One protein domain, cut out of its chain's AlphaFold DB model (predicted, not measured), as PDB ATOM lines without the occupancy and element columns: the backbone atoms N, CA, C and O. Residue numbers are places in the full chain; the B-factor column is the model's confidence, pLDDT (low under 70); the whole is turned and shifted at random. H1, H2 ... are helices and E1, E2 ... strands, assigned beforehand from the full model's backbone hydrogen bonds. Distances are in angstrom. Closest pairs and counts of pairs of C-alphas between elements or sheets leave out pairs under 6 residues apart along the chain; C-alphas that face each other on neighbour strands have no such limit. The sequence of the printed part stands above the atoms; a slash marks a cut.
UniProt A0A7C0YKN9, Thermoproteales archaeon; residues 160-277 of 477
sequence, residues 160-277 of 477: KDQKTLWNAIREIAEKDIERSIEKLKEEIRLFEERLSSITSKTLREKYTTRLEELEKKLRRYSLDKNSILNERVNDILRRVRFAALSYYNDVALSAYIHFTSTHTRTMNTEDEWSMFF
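AT A GLANCE: This is residues 160 to 277 of the 477 residues of a protein of Thermoproteales archaeon (UniProt A0A7C0YKN9). A long helical hairpin, H1 and H2, makes the length; residues 160 to 172 of H1 cover a small sheet at one end, and H3 crosses H1. The 118 printed residues have three named helices, then three strands, class mixed; antiparallel E1, E2, E3 form a meander, each strand beside the one before. The whole is loose, radius of gyration of the C-alphas 19.2 A, spanning 65 by 36 by 20 A.

IN THESE COORDINATES: Find C-alpha 160 at (211.149, 148.302, 164.590); H1 runs 56.5 A to residue 197. Next come H2, residues 201 to 223, 33.0 A, and H3, 225 to 239, 21.3 A. Then find E1, 240 to 248, E2, 251 to 259, and E3, 272 to 276, ending at (200.855, 140.007, 155.346).

HOW THE PARTS SIT: H1 is on the sheet, height 11.9 A. Its residues 181 to 195 touch H2, closest C-alphas Leu 195 and Arg 204, 6.3 A, at a shallow tilt of 23 degrees, opposite ways. Its residues 169 to 177 touch H3, closest C-alphas Ala 173 and Arg 232, 5.7 A, at a steep 64 degrees. Within hydrogen-bond range are N 244 and O 256, 2.8 A, and N 255 and O 275, 3.0 A. O i to N i+4 pairs are within range throughout H3, 33 of 34 in H1, 17 of 19 in H2.

THE WHOLE: The farthest C-alphas, Ser 200 and Asn 249, are 66.4 A apart. The printed part has no cut; E2 to E3 is a long link. Residues 261 to 277 have pLDDT under 70.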
ATOM      1  N   LYS A 160     212.049 149.439 164.831       93.38
ATOM      2  CA  LYS A 160     211.149 148.302 164.590       93.38
ATOM      3  C   LYS A 160     210.163 148.593 163.459       93.38
ATOM      4  O   LYS A 160     210.002 147.766 162.560       93.38
ATOM      5  N   ASP A 161     209.531 149.763 163.490       95.19
ATOM      6  CA  ASP A 161     208.564 150.182 162.477       95.19
ATOM      7  C   ASP A 161     209.247 150.400 161.120       95.19
ATOM      8  O   ASP A 161     208.755 149.912 160.105       95.19
ATOM      9  N   GLN A 162     210.422 151.040 161.094       94.62
ATOM     10  CA  GLN A 162     211.216 151.225 159.873       94.62
ATOM     11  C   GLN A 162     211.597 149.885 159.234       94.62
ATOM     12  O   GLN A 162     211.425 149.697 158.030       94.62
ATOM     13  N   LYS A 163     212.069 148.924 160.041       93.19
ATOM     14  CA  LYS A 163     212.399 147.571 159.570       93.19
ATOM     15  C   LYS A 163     211.172 146.854 159.007       93.19
ATOM     16  O   LYS A 163     211.263 146.210 157.965       93.19
ATOM     17  N   THR A 164     210.033 146.970 159.685       91.38
ATOM     18  CA  THR A 164     208.773 146.359 159.247       91.38
ATOM     19  C   THR A 164     208.318 146.969 157.923       91.38
ATOM     20  O   THR A 164     208.107 146.238 156.962       91.38
ATOM     21  N   LEU A 165     208.282 148.299 157.812       92.62
ATOM     22  CA  LEU A 165     207.966 148.990 156.562       92.62
ATOM     23  C   LEU A 165     208.897 148.567 155.418       92.62
ATOM     24  O   LEU A 165     208.428 148.267 154.322       92.62
ATOM     25  N   TRP A 166     210.205 148.506 155.673       91.88
ATOM     26  CA  TRP A 166     211.184 148.098 154.669       91.88
ATOM     27  C   TRP A 166     210.942 146.669 154.176       91.88
ATOM     28  O   TRP A 166     210.933 146.435 152.970       91.88
ATOM     29  N   ASN A 167     210.677 145.728 155.089       88.19
ATOM     30  CA  ASN A 167     210.326 144.359 154.719       88.19
ATOM     31  C   ASN A 167     209.057 144.327 153.854       88.19
ATOM     32  O   ASN A 167     209.003 143.568 152.889       88.19
ATOM     33  N   ALA A 168     208.055 145.162 154.168       85.50
ATOM     34  CA  ALA A 168     206.832 145.217 153.371       85.50
ATOM     35  C   ALA A 168     207.108 145.715 151.957       85.50
ATOM     36  O   ALA A 168     206.729 145.071 150.984       85.50
ATOM     37  N   ILE A 169     207.821 146.832 151.836       88.12
ATOM     38  CA  ILE A 169     208.187 147.402 150.538       88.12
ATOM     39  C   ILE A 169     209.040 146.421 149.729       88.12
ATOM     40  O   ILE A 169     208.878 146.327 148.513       88.12
ATOM     41  N   ARG A 170     209.925 145.667 150.386       89.44
ATOM     42  CA  ARG A 170     210.735 144.641 149.733       89.44
ATOM     43  C   ARG A 170     209.884 143.540 149.113       89.44
ATOM     44  O   ARG A 170     210.086 143.231 147.947       89.44
ATOM     45  N   GLU A 171     208.923 142.986 149.840       84.38
ATOM     46  CA  GLU A 171     208.042 141.950 149.285       84.38
ATOM     47  C   GLU A 171     207.139 142.516 148.167       84.38
ATOM     48  O   GLU A 171     206.894 141.840 147.165       84.38
ATOM     49  N   ILE A 172     206.704 143.780 148.271       82.00
ATOM     50  CA  ILE A 172     206.023 144.486 147.170       82.00
ATOM     51  C   ILE A 172     206.917 144.528 145.927       82.00
ATOM     52  O   ILE A 172     206.480 144.170 144.830       82.00
ATOM     53  N   ALA A 173     208.174 144.936 146.102       85.44
ATOM     54  CA  ALA A 173     209.157 145.031 145.034       85.44
ATOM     55  C   ALA A 173     209.458 143.667 144.398       85.44
ATOM     56  O   ALA A 173     209.542 143.574 143.176       85.44
ATOM     57  N   GLU A 174     209.579 142.607 145.202       86.56
ATOM     58  CA  GLU A 174     209.791 141.236 144.722       86.56
ATOM     59  C   GLU A 174     208.620 140.778 143.839       86.56
ATOM     60  O   GLU A 174     208.847 140.342 142.710       86.56
ATOM     61  N   LYS A 175     207.371 140.992 144.274       82.56
ATOM     62  CA  LYS A 175     206.173 140.661 143.478       82.56
ATOM     63  C   LYS A 175     206.048 141.494 142.202       82.56
ATOM     64  O   LYS A 175     205.582 140.988 141.182       82.56
ATOM     65  N   ASP A 176     206.412 142.774 142.243       81.88
ATOM     66  CA  ASP A 176     206.411 143.642 141.056       81.88
ATOM     67  C   ASP A 176     207.459 143.193 140.022       81.88
ATOM     68  O   ASP A 176     207.190 143.144 138.816       81.88
ATOM     69  N   ILE A 177     208.638 142.781 140.497       84.88
ATOM     70  CA  ILE A 177     209.695 142.196 139.668       84.88
ATOM     71  C   ILE A 177     209.234 140.870 139.057       84.88
ATOM     72  O   ILE A 177     209.394 140.680 137.852       84.88
ATOM     73  N   GLU A 178     208.625 139.977 139.841       85.81
ATOM     74  CA  GLU A 178     208.083 138.705 139.346       85.81
ATOM     75  C   GLU A 178     207.056 138.921 138.227       85.81
ATOM     76  O   GLU A 178     207.195 138.339 137.150       85.81
ATOM     77  N   ARG A 179     206.099 139.839 138.417       84.25
ATOM     78  CA  ARG A 179     205.129 140.207 137.369       84.25
ATOM     79  C   ARG A 179     205.802 140.795 136.133       84.25
ATOM     80  O   ARG A 179     205.377 140.523 135.012       84.25
ATOM     81  N   SER A 180     206.831 141.620 136.316       85.75
ATOM     82  CA  SER A 180     207.593 142.198 135.203       85.75
ATOM     83  C   SER A 180     208.316 141.115 134.396       85.75
ATOM     84  O   SER A 180     208.323 141.166 133.167       85.75
ATOM     85  N   ILE A 181     208.873 140.106 135.072       88.19
ATOM     86  CA  ILE A 181     209.512 138.942 134.447       88.19
ATOM     87  C   ILE A 181     208.482 138.091 133.695       88.19
ATOM     88  O   ILE A 181     208.748 137.694 132.563       88.19
ATOM     89  N   GLU A 182     207.317 137.816 134.285       88.62
ATOM     90  CA  GLU A 182     206.243 137.064 133.617       88.62
ATOM     91  C   GLU A 182     205.748 137.769 132.353       88.62
ATOM     92  O   GLU A 182     205.660 137.139 131.300       88.62
ATOM     93  N   LYS A 183     205.513 139.088 132.417       88.50
ATOM     94  CA  LYS A 183     205.128 139.887 131.243       88.50
ATOM     95  C   LYS A 183     206.176 139.823 130.135       88.50
ATOM     96  O   LYS A 183     205.816 139.646 128.976       88.50
ATOM     97  N   LEU A 184     207.460 139.935 130.484       90.25
ATOM     98  CA  LEU A 184     208.555 139.825 129.517       90.25
ATOM     99  C   LEU A 184     208.627 138.435 128.879       90.25
ATOM    100  O   LEU A 184     208.845 138.338 127.677       90.25
ATOM    101  N   LYS A 185     208.436 137.364 129.660       91.75
ATOM    102  CA  LYS A 185     208.412 135.990 129.134       91.75
ATOM    103  C   LYS A 185     207.268 135.780 128.146       91.75
ATOM    104  O   LYS A 185     207.487 135.177 127.101       91.75
ATOM    105  N   GLU A 186     206.080 136.291 128.457       91.88
ATOM    106  CA  GLU A 186     204.936 136.190 127.549       91.88
ATOM    107  C   GLU A 186     205.148 137.035 126.283       91.88
ATOM    108  O   GLU A 186     204.847 136.580 125.184       91.88
ATOM    109  N   GLU A 187     205.742 138.231 126.404       91.44
ATOM    110  CA  GLU A 187     206.110 139.050 125.243       91.44
ATOM    111  C   GLU A 187     207.116 138.318 124.338       91.44
ATOM    112  O   GLU A 187     206.888 138.223 123.135       91.44
ATOM    113  N   ILE A 188     208.182 137.742 124.907       92.00
ATOM    114  CA  ILE A 188     209.178 136.933 124.180       92.00
ATOM    115  C   ILE A 188     208.500 135.788 123.427       92.00
ATOM    116  O   ILE A 188     208.670 135.670 122.215       92.00
ATOM    117  N   ARG A 189     207.661 135.008 124.116       91.62
ATOM    118  CA  ARG A 189     206.933 133.883 123.521       91.62
ATOM    119  C   ARG A 189     206.064 134.319 122.335       91.62
ATOM    120  O   ARG A 189     206.098 133.691 121.280       91.62
ATOM    121  N   LEU A 190     205.314 135.416 122.470       89.69
ATOM    122  CA  LEU A 190     204.490 135.957 121.379       89.69
ATOM    123  C   LEU A 190     205.337 136.416 120.180       89.69
ATOM    124  O   LEU A 190     204.900 136.311 119.031       89.69
ATOM    125  N   PHE A 191     206.538 136.945 120.430       88.19
ATOM    126  CA  PHE A 191     207.479 137.309 119.371       88.19
ATOM    127  C   PHE A 191     208.056 136.074 118.666       88.19
ATOM    128  O   PHE A 191     208.107 136.078 117.436       88.19
ATOM    129  N   GLU A 192     208.425 135.021 119.399       88.38
ATOM    130  CA  GLU A 192     208.893 133.742 118.840       88.38
ATOM    131  C   GLU A 192     207.826 133.086 117.951       88.38
ATOM    132  O   GLU A 192     208.106 132.725 116.803       88.38
ATOM    133  N   GLU A 193     206.581 133.008 118.437       88.12
ATOM    134  CA  GLU A 193     205.438 132.483 117.680       88.12
ATOM    135  C   GLU A 193     205.239 133.271 116.373       88.12
ATOM    136  O   GLU A 193     205.148 132.683 115.293       88.12
ATOM    137  N   ARG A 194     205.261 134.611 116.424       86.62
ATOM    138  CA  ARG A 194     205.141 135.455 115.221       86.62
ATOM    139  C   ARG A 194     206.294 135.248 114.249       86.62
ATOM    140  O   ARG A 194     206.052 135.139 113.048       86.62
ATOM    141  N   LEU A 195     207.527 135.165 114.742       87.38
ATOM    142  CA  LEU A 195     208.722 135.009 113.913       87.38
ATOM    143  C   LEU A 195     208.693 133.709 113.098       87.38
ATOM    144  O   LEU A 195     209.154 133.703 111.958       87.38
ATOM    145  N   SER A 196     208.073 132.650 113.631       81.50
ATOM    146  CA  SER A 196     207.866 131.382 112.915       81.50
ATOM    147  C   SER A 196     206.945 131.498 111.686       81.50
ATOM    148  O   SER A 196     207.067 130.710 110.751       81.50
ATOM    149  N   SER A 197     206.064 132.504 111.656       83.75
ATOM    150  CA  SER A 197     205.053 132.712 110.605       83.75
ATOM    151  C   SER A 197     205.436 133.758 109.545       83.75
ATOM    152  O   SER A 197     204.744 133.908 108.538       83.75
ATOM    153  N   ILE A 198     206.530 134.501 109.750       86.81
ATOM    154  CA  ILE A 198     206.940 135.606 108.873       86.81
ATOM    155  C   ILE A 198     207.765 135.081 107.689       86.81
ATOM    156  O   ILE A 198     208.857 134.541 107.857       86.81
ATOM    157  N   THR A 199     207.286 135.333 106.470       80.38
ATOM    158  CA  THR A 199     207.988 135.008 105.213       80.38
ATOM    159  C   THR A 199     208.885 136.141 104.708       80.38
ATOM    160  O   THR A 199     209.861 135.898 104.002       80.38
ATOM    161  N   SER A 200     208.593 137.389 105.088       86.44
ATOM    162  CA  SER A 200     209.381 138.563 104.694       86.44
ATOM    163  C   SER A 200     210.721 138.630 105.435       86.44
ATOM    164  O   SER A 200     210.761 138.728 106.664       86.44
ATOM    165  N   LYS A 201     211.827 138.650 104.681       83.56
ATOM    166  CA  LYS A 201     213.196 138.707 105.222       83.56
ATOM    167  C   LYS A 201     213.430 139.957 106.080       83.56
ATOM    168  O   LYS A 201     213.935 139.849 107.192       83.56
ATOM    169  N   THR A 202     212.979 141.117 105.606       84.31
ATOM    170  CA  THR A 202     213.141 142.409 106.293       84.31
ATOM    171  C   THR A 202     212.372 142.458 107.616       84.31
ATOM    172  O   THR A 202     212.881 142.935 108.628       84.31
ATOM    173  N   LEU A 203     211.139 141.933 107.637       82.62
ATOM    174  CA  LEU A 203     210.358 141.833 108.873       82.62
ATOM    175  C   LEU A 203     210.995 140.846 109.854       82.62
ATOM    176  O   LEU A 203     211.071 141.140 111.044       82.62
ATOM    177  N   ARG A 204     211.506 139.713 109.368       84.88
ATOM    178  CA  ARG A 204     212.164 138.714 110.214       84.88
ATOM    179  C   ARG A 204     213.392 139.284 110.926       84.88
ATOM    180  O   ARG A 204     213.523 139.085 112.131       84.88
ATOM    181  N   GLU A 205     214.233 140.043 110.228       86.38
ATOM    182  CA  GLU A 205     215.394 140.727 110.821       86.38
ATOM    183  C   GLU A 205     214.967 141.688 111.944       86.38
ATOM    184  O   GLU A 205     215.450 141.570 113.070       86.38
ATOM    185  N   LYS A 206     213.972 142.554 111.697       86.50
ATOM    186  CA  LYS A 206     213.455 143.498 112.706       86.50
ATOM    187  C   LYS A 206     212.919 142.801 113.964       86.50
ATOM    188  O   LYS A 206     213.159 143.270 115.077       86.50
ATOM    189  N   TYR A 207     212.177 141.705 113.802       85.81
ATOM    190  CA  TYR A 207     211.647 140.938 114.935       85.81
ATOM    191  C   TYR A 207     212.752 140.189 115.690       85.81
ATOM    192  O   TYR A 207     212.681 140.114 116.913       85.81
ATOM    193  N   THR A 208     213.784 139.705 114.992       86.88
ATOM    194  CA  THR A 208     214.938 139.029 115.613       86.88
ATOM    195  C   THR A 208     215.709 139.988 116.518       86.88
ATOM    196  O   THR A 208     215.908 139.688 117.689       86.88
ATOM    197  N   THR A 209     216.044 141.191 116.034       89.38
ATOM    198  CA  THR A 209     216.720 142.212 116.855       89.38
ATOM    199  C   THR A 209     215.902 142.568 118.095       89.38
ATOM    200  O   THR A 209     216.435 142.688 119.197       89.38
ATOM    201  N   ARG A 210     214.577 142.705 117.946       89.88
ATOM    202  CA  ARG A 210     213.705 142.992 119.087       89.88
ATOM    203  C   ARG A 210     213.656 141.838 120.093       89.88
ATOM    204  O   ARG A 210     213.625 142.097 121.293       89.88
ATOM    205  N   LEU A 211     213.653 140.592 119.623       90.69
ATOM    206  CA  LEU A 211     213.693 139.407 120.478       90.69
ATOM    207  C   LEU A 211     214.993 139.364 121.294       90.69
ATOM    208  O   LEU A 211     214.937 139.218 122.513       90.69
ATOM    209  N   GLU A 212     216.143 139.621 120.664       91.31
ATOM    210  CA  GLU A 212     217.443 139.713 121.345       91.31
ATOM    211  C   GLU A 212     217.457 140.803 122.433       91.31
ATOM    212  O   GLU A 212     217.973 140.589 123.533       91.31
ATOM    213  N   GLU A 213     216.848 141.969 122.176       92.12
ATOM    214  CA  GLU A 213     216.692 143.024 123.188       92.12
ATOM    215  C   GLU A 213     215.859 142.561 124.394       92.12
ATOM    216  O   GLU A 213     216.206 142.861 125.543       92.12
ATOM    217  N   LEU A 214     214.746 141.862 124.149       91.12
ATOM    218  CA  LEU A 214     213.860 141.356 125.198       91.12
ATOM    219  C   LEU A 214     214.542 140.255 126.018       91.12
ATOM    220  O   LEU A 214     214.520 140.309 127.251       91.12
ATOM    221  N   GLU A 215     215.220 139.313 125.366       90.38
ATOM    222  CA  GLU A 215     216.012 138.283 126.039       90.38
ATOM    223  C   GLU A 215     217.134 138.890 126.883       90.38
ATOM    224  O   GLU A 215     217.358 138.473 128.023       90.38
ATOM    225  N   LYS A 216     217.822 139.917 126.371       91.50
ATOM    226  CA  LYS A 216     218.853 140.639 127.124       91.50
ATOM    227  C   LYS A 216     218.271 141.299 128.377       91.50
ATOM    228  O   LYS A 216     218.879 141.218 129.446       91.50
ATOM    229  N   LYS A 217     217.079 141.904 128.282       89.06
ATOM    230  CA  LYS A 217     216.357 142.438 129.452       89.06
ATOM    231  C   LYS A 217     216.007 141.336 130.452       89.06
ATOM    232  O   LYS A 217     216.215 141.533 131.647       89.06
ATOM    233  N   LEU A 218     215.533 140.179 129.986       90.06
ATOM    234  CA  LEU A 218     215.207 139.041 130.850       90.06
ATOM    235  C   LEU A 218     216.452 138.490 131.568       90.06
ATOM    236  O   LEU A 218     216.406 138.235 132.772       90.06
ATOM    237  N   ARG A 219     217.591 138.375 130.871       88.38
ATOM    238  CA  ARG A 219     218.873 137.946 131.465       88.38
ATOM    239  C   ARG A 219     219.344 138.891 132.570       88.38
ATOM    240  O   ARG A 219     219.853 138.419 133.588       88.38
ATOM    241  N   ARG A 220     219.118 140.203 132.426       87.88
ATOM    242  CA  ARG A 220     219.475 141.203 133.448       87.88
ATOM    243  C   ARG A 220     218.808 140.925 134.800       87.88
ATOM    244  O   ARG A 220     219.467 141.039 135.828       87.88
ATOM    245  N   TYR A 221     217.550 140.475 134.809       84.44
ATOM    246  CA  TYR A 221     216.850 140.093 136.046       84.44
ATOM    247  C   TYR A 221     217.506 138.922 136.792       84.44
ATOM    248  O   TYR A 221     217.333 138.804 138.004       84.44
ATOM    249  N   SER A 222     218.257 138.067 136.089       79.56
ATOM    250  CA  SER A 222     218.943 136.920 136.695       79.56
ATOM    251  C   SER A 222     220.327 137.284 137.240       79.56
ATOM    252  O   SER A 222     220.710 136.780 138.291       79.56
ATOM    253  N   LEU A 223     221.061 138.163 136.552       82.62
ATOM    254  CA  LEU A 223     222.432 138.544 136.919       82.62
ATOM    255  C   LEU A 223     222.479 139.603 138.034       82.62
ATOM    256  O   LEU A 223     223.285 139.482 138.951       82.62
ATOM    257  N   ASP A 224     221.565 140.580 138.012       85.81
ATOM    258  CA  ASP A 224     221.604 141.762 138.891       85.81
ATOM    259  C   ASP A 224     220.442 141.812 139.899       85.81
ATOM    260  O   ASP A 224     220.017 142.889 140.328       85.81
ATOM    261  N   LYS A 225     219.900 140.651 140.294       83.19
ATOM    262  CA  LYS A 225     218.656 140.552 141.084       83.19
ATOM    263  C   LYS A 225     218.624 141.483 142.307       83.19
ATOM    264  O   LYS A 225     217.633 142.175 142.520       83.19
ATOM    265  N   ASN A 226     219.706 141.533 143.088       87.25
ATOM    266  CA  ASN A 226     219.779 142.369 144.295       87.25
ATOM    267  C   ASN A 226     219.819 143.871 143.981       87.25
ATOM    268  O   ASN A 226     219.204 144.660 144.693       87.25
ATOM    269  N   SER A 227     220.529 144.270 142.923       89.75
ATOM    270  CA  SER A 227     220.599 145.672 142.500       89.75
ATOM    271  C   SER A 227     219.227 146.156 142.027       89.75
ATOM    272  O   SER A 227     218.734 147.168 142.520       89.75
ATOM    273  N   ILE A 228     218.564 145.361 141.180       88.62
ATOM    274  CA  ILE A 228     217.212 145.640 140.676       88.62
ATOM    275  C   ILE A 228     216.207 145.708 141.827       88.62
ATOM    276  O   ILE A 228     215.358 146.599 141.856       88.62
ATOM    277  N   LEU A 229     216.304 144.791 142.794       88.94
ATOM    278  CA  LEU A 229     215.442 144.803 143.971       88.94
ATOM    279  C   LEU A 229     215.628 146.080 144.795       88.94
ATOM    280  O   LEU A 229     214.645 146.730 145.132       88.94
ATOM    281  N   ASN A 230     216.869 146.471 145.082       91.19
ATOM    282  CA  ASN A 230     217.152 147.685 145.849       91.19
ATOM    283  C   ASN A 230     216.694 148.954 145.116       91.19
ATOM    284  O   ASN A 230     216.127 149.852 145.739       91.19
ATOM    285  N   GLU A 231     216.901 149.029 143.800       90.12
ATOM    286  CA  GLU A 231     216.387 150.121 142.968       90.12
ATOM    287  C   GLU A 231     214.857 150.200 143.059       90.12
ATOM    288  O   GLU A 231     214.305 151.267 143.330       90.12
ATOM    289  N   ARG A 232     214.175 149.053 142.935       88.81
ATOM    290  CA  ARG A 232     212.713 148.959 143.021       88.81
ATOM    291  C   ARG A 232     212.179 149.347 144.398       88.81
ATOM    292  O   ARG A 232     211.206 150.092 144.484       88.81
ATOM    293  N   VAL A 233     212.823 148.885 145.470       90.00
ATOM    294  CA  VAL A 233     212.480 149.248 146.853       90.00
ATOM    295  C   VAL A 233     212.589 150.756 147.057       90.00
ATOM    296  O   VAL A 233     211.660 151.368 147.579       90.00
ATOM    297  N   ASN A 234     213.688 151.367 146.614       90.44
ATOM    298  CA  ASN A 234     213.895 152.809 146.741       90.44
ATOM    299  C   ASN A 234     212.867 153.615 145.937       90.44
ATOM    300  O   ASN A 234     212.379 154.640 146.414       90.44
ATOM    301  N   ASP A 235     212.518 153.154 144.735       87.44
ATOM    302  CA  ASP A 235     211.481 153.771 143.913       87.44
ATOM    303  C   ASP A 235     210.096 153.709 144.582       87.44
ATOM    304  O   ASP A 235     209.401 154.724 144.667       87.44
ATOM    305  N   ILE A 236     209.708 152.551 145.127       86.19
ATOM    306  CA  ILE A 236     208.446 152.410 145.866       86.19
ATOM    307  C   ILE A 236     208.459 153.300 147.111       86.19
ATOM    308  O   ILE A 236     207.517 154.060 147.321       86.19
ATOM    309  N   LEU A 237     209.539 153.273 147.900       88.81
ATOM    310  CA  LEU A 237     209.671 154.059 149.129       88.81
ATOM    311  C   LEU A 237     209.478 155.563 148.874       88.81
ATOM    312  O   LEU A 237     208.787 156.234 149.638       88.81
ATOM    313  N   ARG A 238     210.014 156.100 147.769       88.38
ATOM    314  CA  ARG A 238     209.822 157.513 147.378       88.38
ATOM    315  C   ARG A 238     208.360 157.865 147.095       88.38
ATOM    316  O   ARG A 238     207.967 159.028 147.257       88.38
ATOM    317  N   ARG A 239     207.562 156.886 146.671       87.00
ATOM    318  CA  ARG A 239     206.154 157.043 146.293       87.00
ATOM    319  C   ARG A 239     205.188 156.791 147.447       87.00
ATOM    320  O   ARG A 239     204.040 157.214 147.328       87.00
ATOM    321  N   VAL A 240     205.636 156.183 148.551       90.12
ATOM    322  CA  VAL A 240     204.815 155.978 149.756       90.12
ATOM    323  C   VAL A 240     204.282 157.313 150.266       90.12
ATOM    324  O   VAL A 240     205.031 158.276 150.446       90.12
ATOM    325  N   ARG A 241     202.968 157.364 150.478       91.38
ATOM    326  CA  ARG A 241     202.232 158.505 151.040       91.38
ATOM    327  C   ARG A 241     201.701 158.212 152.432       91.38
ATOM    328  O   ARG A 241     201.685 159.107 153.271       91.38
ATOM    329  N   PHE A 242     201.327 156.963 152.673       93.88
ATOM    330  CA  PHE A 242     200.786 156.514 153.943       93.88
ATOM    331  C   PHE A 242     201.159 155.053 154.190       93.88
ATOM    332  O   PHE A 242     201.217 154.254 153.251       93.88
ATOM    333  N   ALA A 243     201.401 154.709 155.453       94.88
ATOM    334  CA  ALA A 243     201.639 153.341 155.882       94.88
ATOM    335  C   ALA A 243     200.886 153.039 157.182       94.88
ATOM    336  O   ALA A 243     200.945 153.828 158.121       94.88
ATOM    337  N   ALA A 244     200.240 151.875 157.259       95.50
ATOM    338  CA  ALA A 244     199.747 151.307 158.509       95.50
ATOM    339  C   ALA A 244     200.463 149.983 158.784       95.50
ATOM    340  O   ALA A 244     200.500 149.107 157.925       95.50
ATOM    341  N   LEU A 245     201.039 149.839 159.973       95.44
ATOM    342  CA  LEU A 245     201.774 148.655 160.409       95.44
ATOM    343  C   LEU A 245     201.059 148.047 161.608       95.44
ATOM    344  O   LEU A 245     200.833 148.742 162.596       95.44
ATOM    345  N   SER A 246     200.714 146.766 161.524       91.25
ATOM    346  CA  SER A 246     200.058 146.040 162.606       91.25
ATOM    347  C   SER A 246     200.975 145.003 163.236       91.25
ATOM    348  O   SER A 246     201.797 144.382 162.557       91.25
ATOM    349  N   TYR A 247     200.802 144.803 164.536       88.94
ATOM    350  CA  TYR A 247     201.570 143.900 165.372       88.94
ATOM    351  C   TYR A 247     200.643 143.087 166.267       88.94
ATOM    352  O   TYR A 247     199.738 143.643 166.887       88.94
ATOM    353  N   TYR A 248     200.924 141.793 166.386       86.69
ATOM    354  CA  TYR A 248     200.302 140.893 167.350       86.69
ATOM    355  C   TYR A 248     201.363 140.390 168.328       86.69
ATOM    356  O   TYR A 248     202.351 139.796 167.894       86.69
ATOM    357  N   ASN A 249     201.190 140.643 169.629       85.94
ATOM    358  CA  ASN A 249     202.194 140.357 170.664       85.94
ATOM    359  C   ASN A 249     203.593 140.843 170.256       85.94
ATOM    360  O   ASN A 249     204.566 140.091 170.279       85.94
ATOM    361  N   ASP A 250     203.668 142.089 169.786       85.88
ATOM    362  CA  ASP A 250     204.877 142.720 169.255       85.88
ATOM    363  C   ASP A 250     205.491 142.106 167.984       85.88
ATOM    364  O   ASP A 250     206.473 142.649 167.468       85.88
ATOM    365  N   VAL A 251     204.910 141.061 167.405       83.81
ATOM    366  CA  VAL A 251     205.356 140.490 166.129       83.81
ATOM    367  C   VAL A 251     204.597 141.145 164.981       83.81
ATOM    368  O   VAL A 251     203.383 141.306 165.059       83.81
ATOM    369  N   ALA A 252     205.297 141.539 163.912       84.00
ATOM    370  CA  ALA A 252     204.666 142.141 162.738       84.00
ATOM    371  C   ALA A 252     203.604 141.195 162.151       84.00
ATOM    372  O   ALA A 252     203.904 140.053 161.807       84.00
ATOM    373  N   LEU A 253     202.372 141.690 162.057       81.25
ATOM    374  CA  LEU A 253     201.206 140.956 161.578       81.25
ATOM    375  C   LEU A 253     200.922 141.316 160.120       81.25
ATOM    376  O   LEU A 253     200.979 140.466 159.236       81.25
ATOM    377  N   SER A 254     200.646 142.588 159.848       83.25
ATOM    378  CA  SER A 254     200.259 143.059 158.518       83.25
ATOM    379  C   SER A 254     200.746 144.478 158.256       83.25
ATOM    380  O   SER A 254     201.070 145.227 159.177       83.25
ATOM    381  N   ALA A 255     200.810 144.838 156.977       87.75
ATOM    382  CA  ALA A 255     201.124 146.186 156.543       87.75
ATOM    383  C   ALA A 255     200.175 146.631 155.428       87.75
ATOM    384  O   ALA A 255     199.847 145.872 154.510       87.75
ATOM    385  N   TYR A 256     199.771 147.890 155.504       89.62
ATOM    386  CA  TYR A 256     199.076 148.616 154.455       89.62
ATOM    387  C   TYR A 256     199.977 149.736 153.965       89.62
ATOM    388  O   TYR A 256     200.499 150.496 154.781       89.62
ATOM    389  N   ILE A 257     200.172 149.841 152.653       90.19
ATOM    390  CA  ILE A 257     201.009 150.880 152.060       90.19
ATOM    391  C   ILE A 257     200.238 151.506 150.907       90.19
ATOM    392  O   ILE A 257     199.921 150.848 149.917       90.19
ATOM    393  N   HIS A 258     199.993 152.804 151.027       89.12
ATOM    394  CA  HIS A 258     199.438 153.609 149.953       89.12
ATOM    395  C   HIS A 258     200.550 154.451 149.319       89.12
ATOM    396  O   HIS A 258     201.326 155.118 150.015       89.12
ATOM    397  N   PHE A 259     200.643 154.405 147.991       83.62
ATOM    398  CA  PHE A 259     201.663 155.091 147.207       83.62
ATOM    399  C   PHE A 259     201.087 155.614 145.887       83.62
ATOM    400  O   PHE A 259     200.111 155.095 145.364       83.62
ATOM    401  N   THR A 260     201.714 156.638 145.309       76.12
ATOM    402  CA  THR A 260     201.276 157.200 144.018       76.12
ATOM    403  C   THR A 260     201.676 156.293 142.842       76.12
ATOM    404  O   THR A 260     202.860 155.953 142.710       76.12
ATOM    405  N   SER A 261     200.728 155.925 141.972       56.62
ATOM    406  CA  SER A 261     200.973 155.155 140.738       56.62
ATOM    407  C   SER A 261     201.483 156.053 139.594       56.62
ATOM    408  O   SER A 261     201.280 157.265 139.603       56.62
ATOM    409  N   THR A 262     202.199 155.484 138.612       43.31
ATOM    410  CA  THR A 262     202.757 156.218 137.446       43.31
ATOM    411  C   THR A 262     202.221 155.741 136.088       43.31
ATOM    412  O   THR A 262     202.718 156.182 135.055       43.31
ATOM    413  N   HIS A 263     201.219 154.856 136.039       36.75
ATOM    414  CA  HIS A 263     200.733 154.264 134.784       36.75
ATOM    415  C   HIS A 263     199.208 154.375 134.631       36.75
ATOM    416  O   HIS A 263     198.486 153.511 135.108       36.75
ATOM    417  N   THR A 264     198.726 155.405 133.920       30.55
ATOM    418  CA  THR A 264     197.820 155.322 132.744       30.55
ATOM    419  C   THR A 264     197.181 156.679 132.427       30.55
ATOM    420  O   THR A 264     196.730 157.423 133.290       30.55
ATOM    421  N   ARG A 265     197.153 157.010 131.132       29.47
ATOM    422  CA  ARG A 265     196.613 158.246 130.543       29.47
ATOM    423  C   ARG A 265     195.090 158.185 130.322       29.47
ATOM    424  O   ARG A 265     194.568 158.831 129.422       29.47
ATOM    425  N   THR A 266     194.374 157.420 131.139       25.25
ATOM    426  CA  THR A 266     192.913 157.277 131.093       25.25
ATOM    427  C   THR A 266     192.407 157.159 132.524       25.25
ATOM    428  O   THR A 266     192.508 156.088 133.096       25.25
ATOM    429  N   MET A 267     191.910 158.278 133.061       25.45
ATOM    430  CA  MET A 267     191.171 158.438 134.325       25.45
ATOM    431  C   MET A 267     191.742 157.754 135.585       25.45
ATOM    432  O   MET A 267     191.688 156.544 135.719       25.45
ATOM    433  N   ASN A 268     192.198 158.577 136.541       30.58
ATOM    434  CA  ASN A 268     192.289 158.329 137.990       30.58
ATOM    435  C   ASN A 268     192.053 156.876 138.460       30.58
ATOM    436  O   ASN A 268     190.936 156.514 138.821       30.58
ATOM    437  N   THR A 269     193.114 156.074 138.544       28.27
ATOM    438  CA  THR A 269     193.119 154.843 139.349       28.27
ATOM    439  C   THR A 269     194.335 154.860 140.271       28.27
ATOM    440  O   THR A 269     195.477 154.702 139.830       28.27
ATOM    441  N   GLU A 270     194.083 155.126 141.552       36.66
ATOM    442  CA  GLU A 270     195.056 155.036 142.641       36.66
ATOM    443  C   GLU A 270     195.371 153.554 142.918       36.66
ATOM    444  O   GLU A 270     194.458 152.741 143.045       36.66
ATOM    445  N   ASP A 271     196.653 153.178 142.982       38.09
ATOM    446  CA  ASP A 271     197.057 151.808 143.326       38.09
ATOM    447  C   ASP A 271     197.139 151.654 144.857       38.09
ATOM    448  O   ASP A 271     197.924 152.333 145.522       38.09
ATOM    449  N   GLU A 272     196.383 150.714 145.428       39.94
ATOM    450  CA  GLU A 272     196.485 150.315 146.839       39.94
ATOM    451  C   GLU A 272     197.171 148.948 146.973       39.94
ATOM    452  O   GLU A 272     196.794 147.985 146.299       39.94
ATOM    453  N   TRP A 273     198.162 148.820 147.866       39.53
ATOM    454  CA  TRP A 273     198.779 147.528 148.189       39.53
ATOM    455  C   TRP A 273     198.678 147.209 149.683       39.53
ATOM    456  O   TRP A 273     199.015 147.999 150.561       39.53
ATOM    457  N   SER A 274     198.246 145.983 149.966       36.84
ATOM    458  CA  SER A 274     198.082 145.429 151.313       36.84
ATOM    459  C   SER A 274     198.732 144.051 151.387       36.84
ATOM    460  O   SER A 274     198.630 143.243 150.456       36.84
ATOM    461  N   MET A 275     199.422 143.770 152.491       34.47
ATOM    462  CA  MET A 275     200.298 142.607 152.605       34.47
ATOM    463  C   MET A 275     200.285 142.004 154.016       34.47
ATOM    464  O   MET A 275     200.128 142.718 155.005       34.47
ATOM    465  N   PHE A 276     200.460 140.682 154.104       32.94
ATOM    466  CA  PHE A 276     200.855 140.007 155.346       32.94
ATOM    467  C   PHE A 276     202.365 139.818 155.316       32.94
ATOM    468  O   PHE A 276     202.892 139.485 154.263       32.94
ATOM    469  N   PHE A 277     203.018 139.929 156.467       31.58
ATOM    470  CA  PHE A 277     204.272 139.210 156.656       31.58
ATOM    471  C   PHE A 277     203.902 137.757 156.937       31.58
ATOM    472  O   PHE A 277     203.041 137.508 157.780       31.58
TER     473      PHE A 277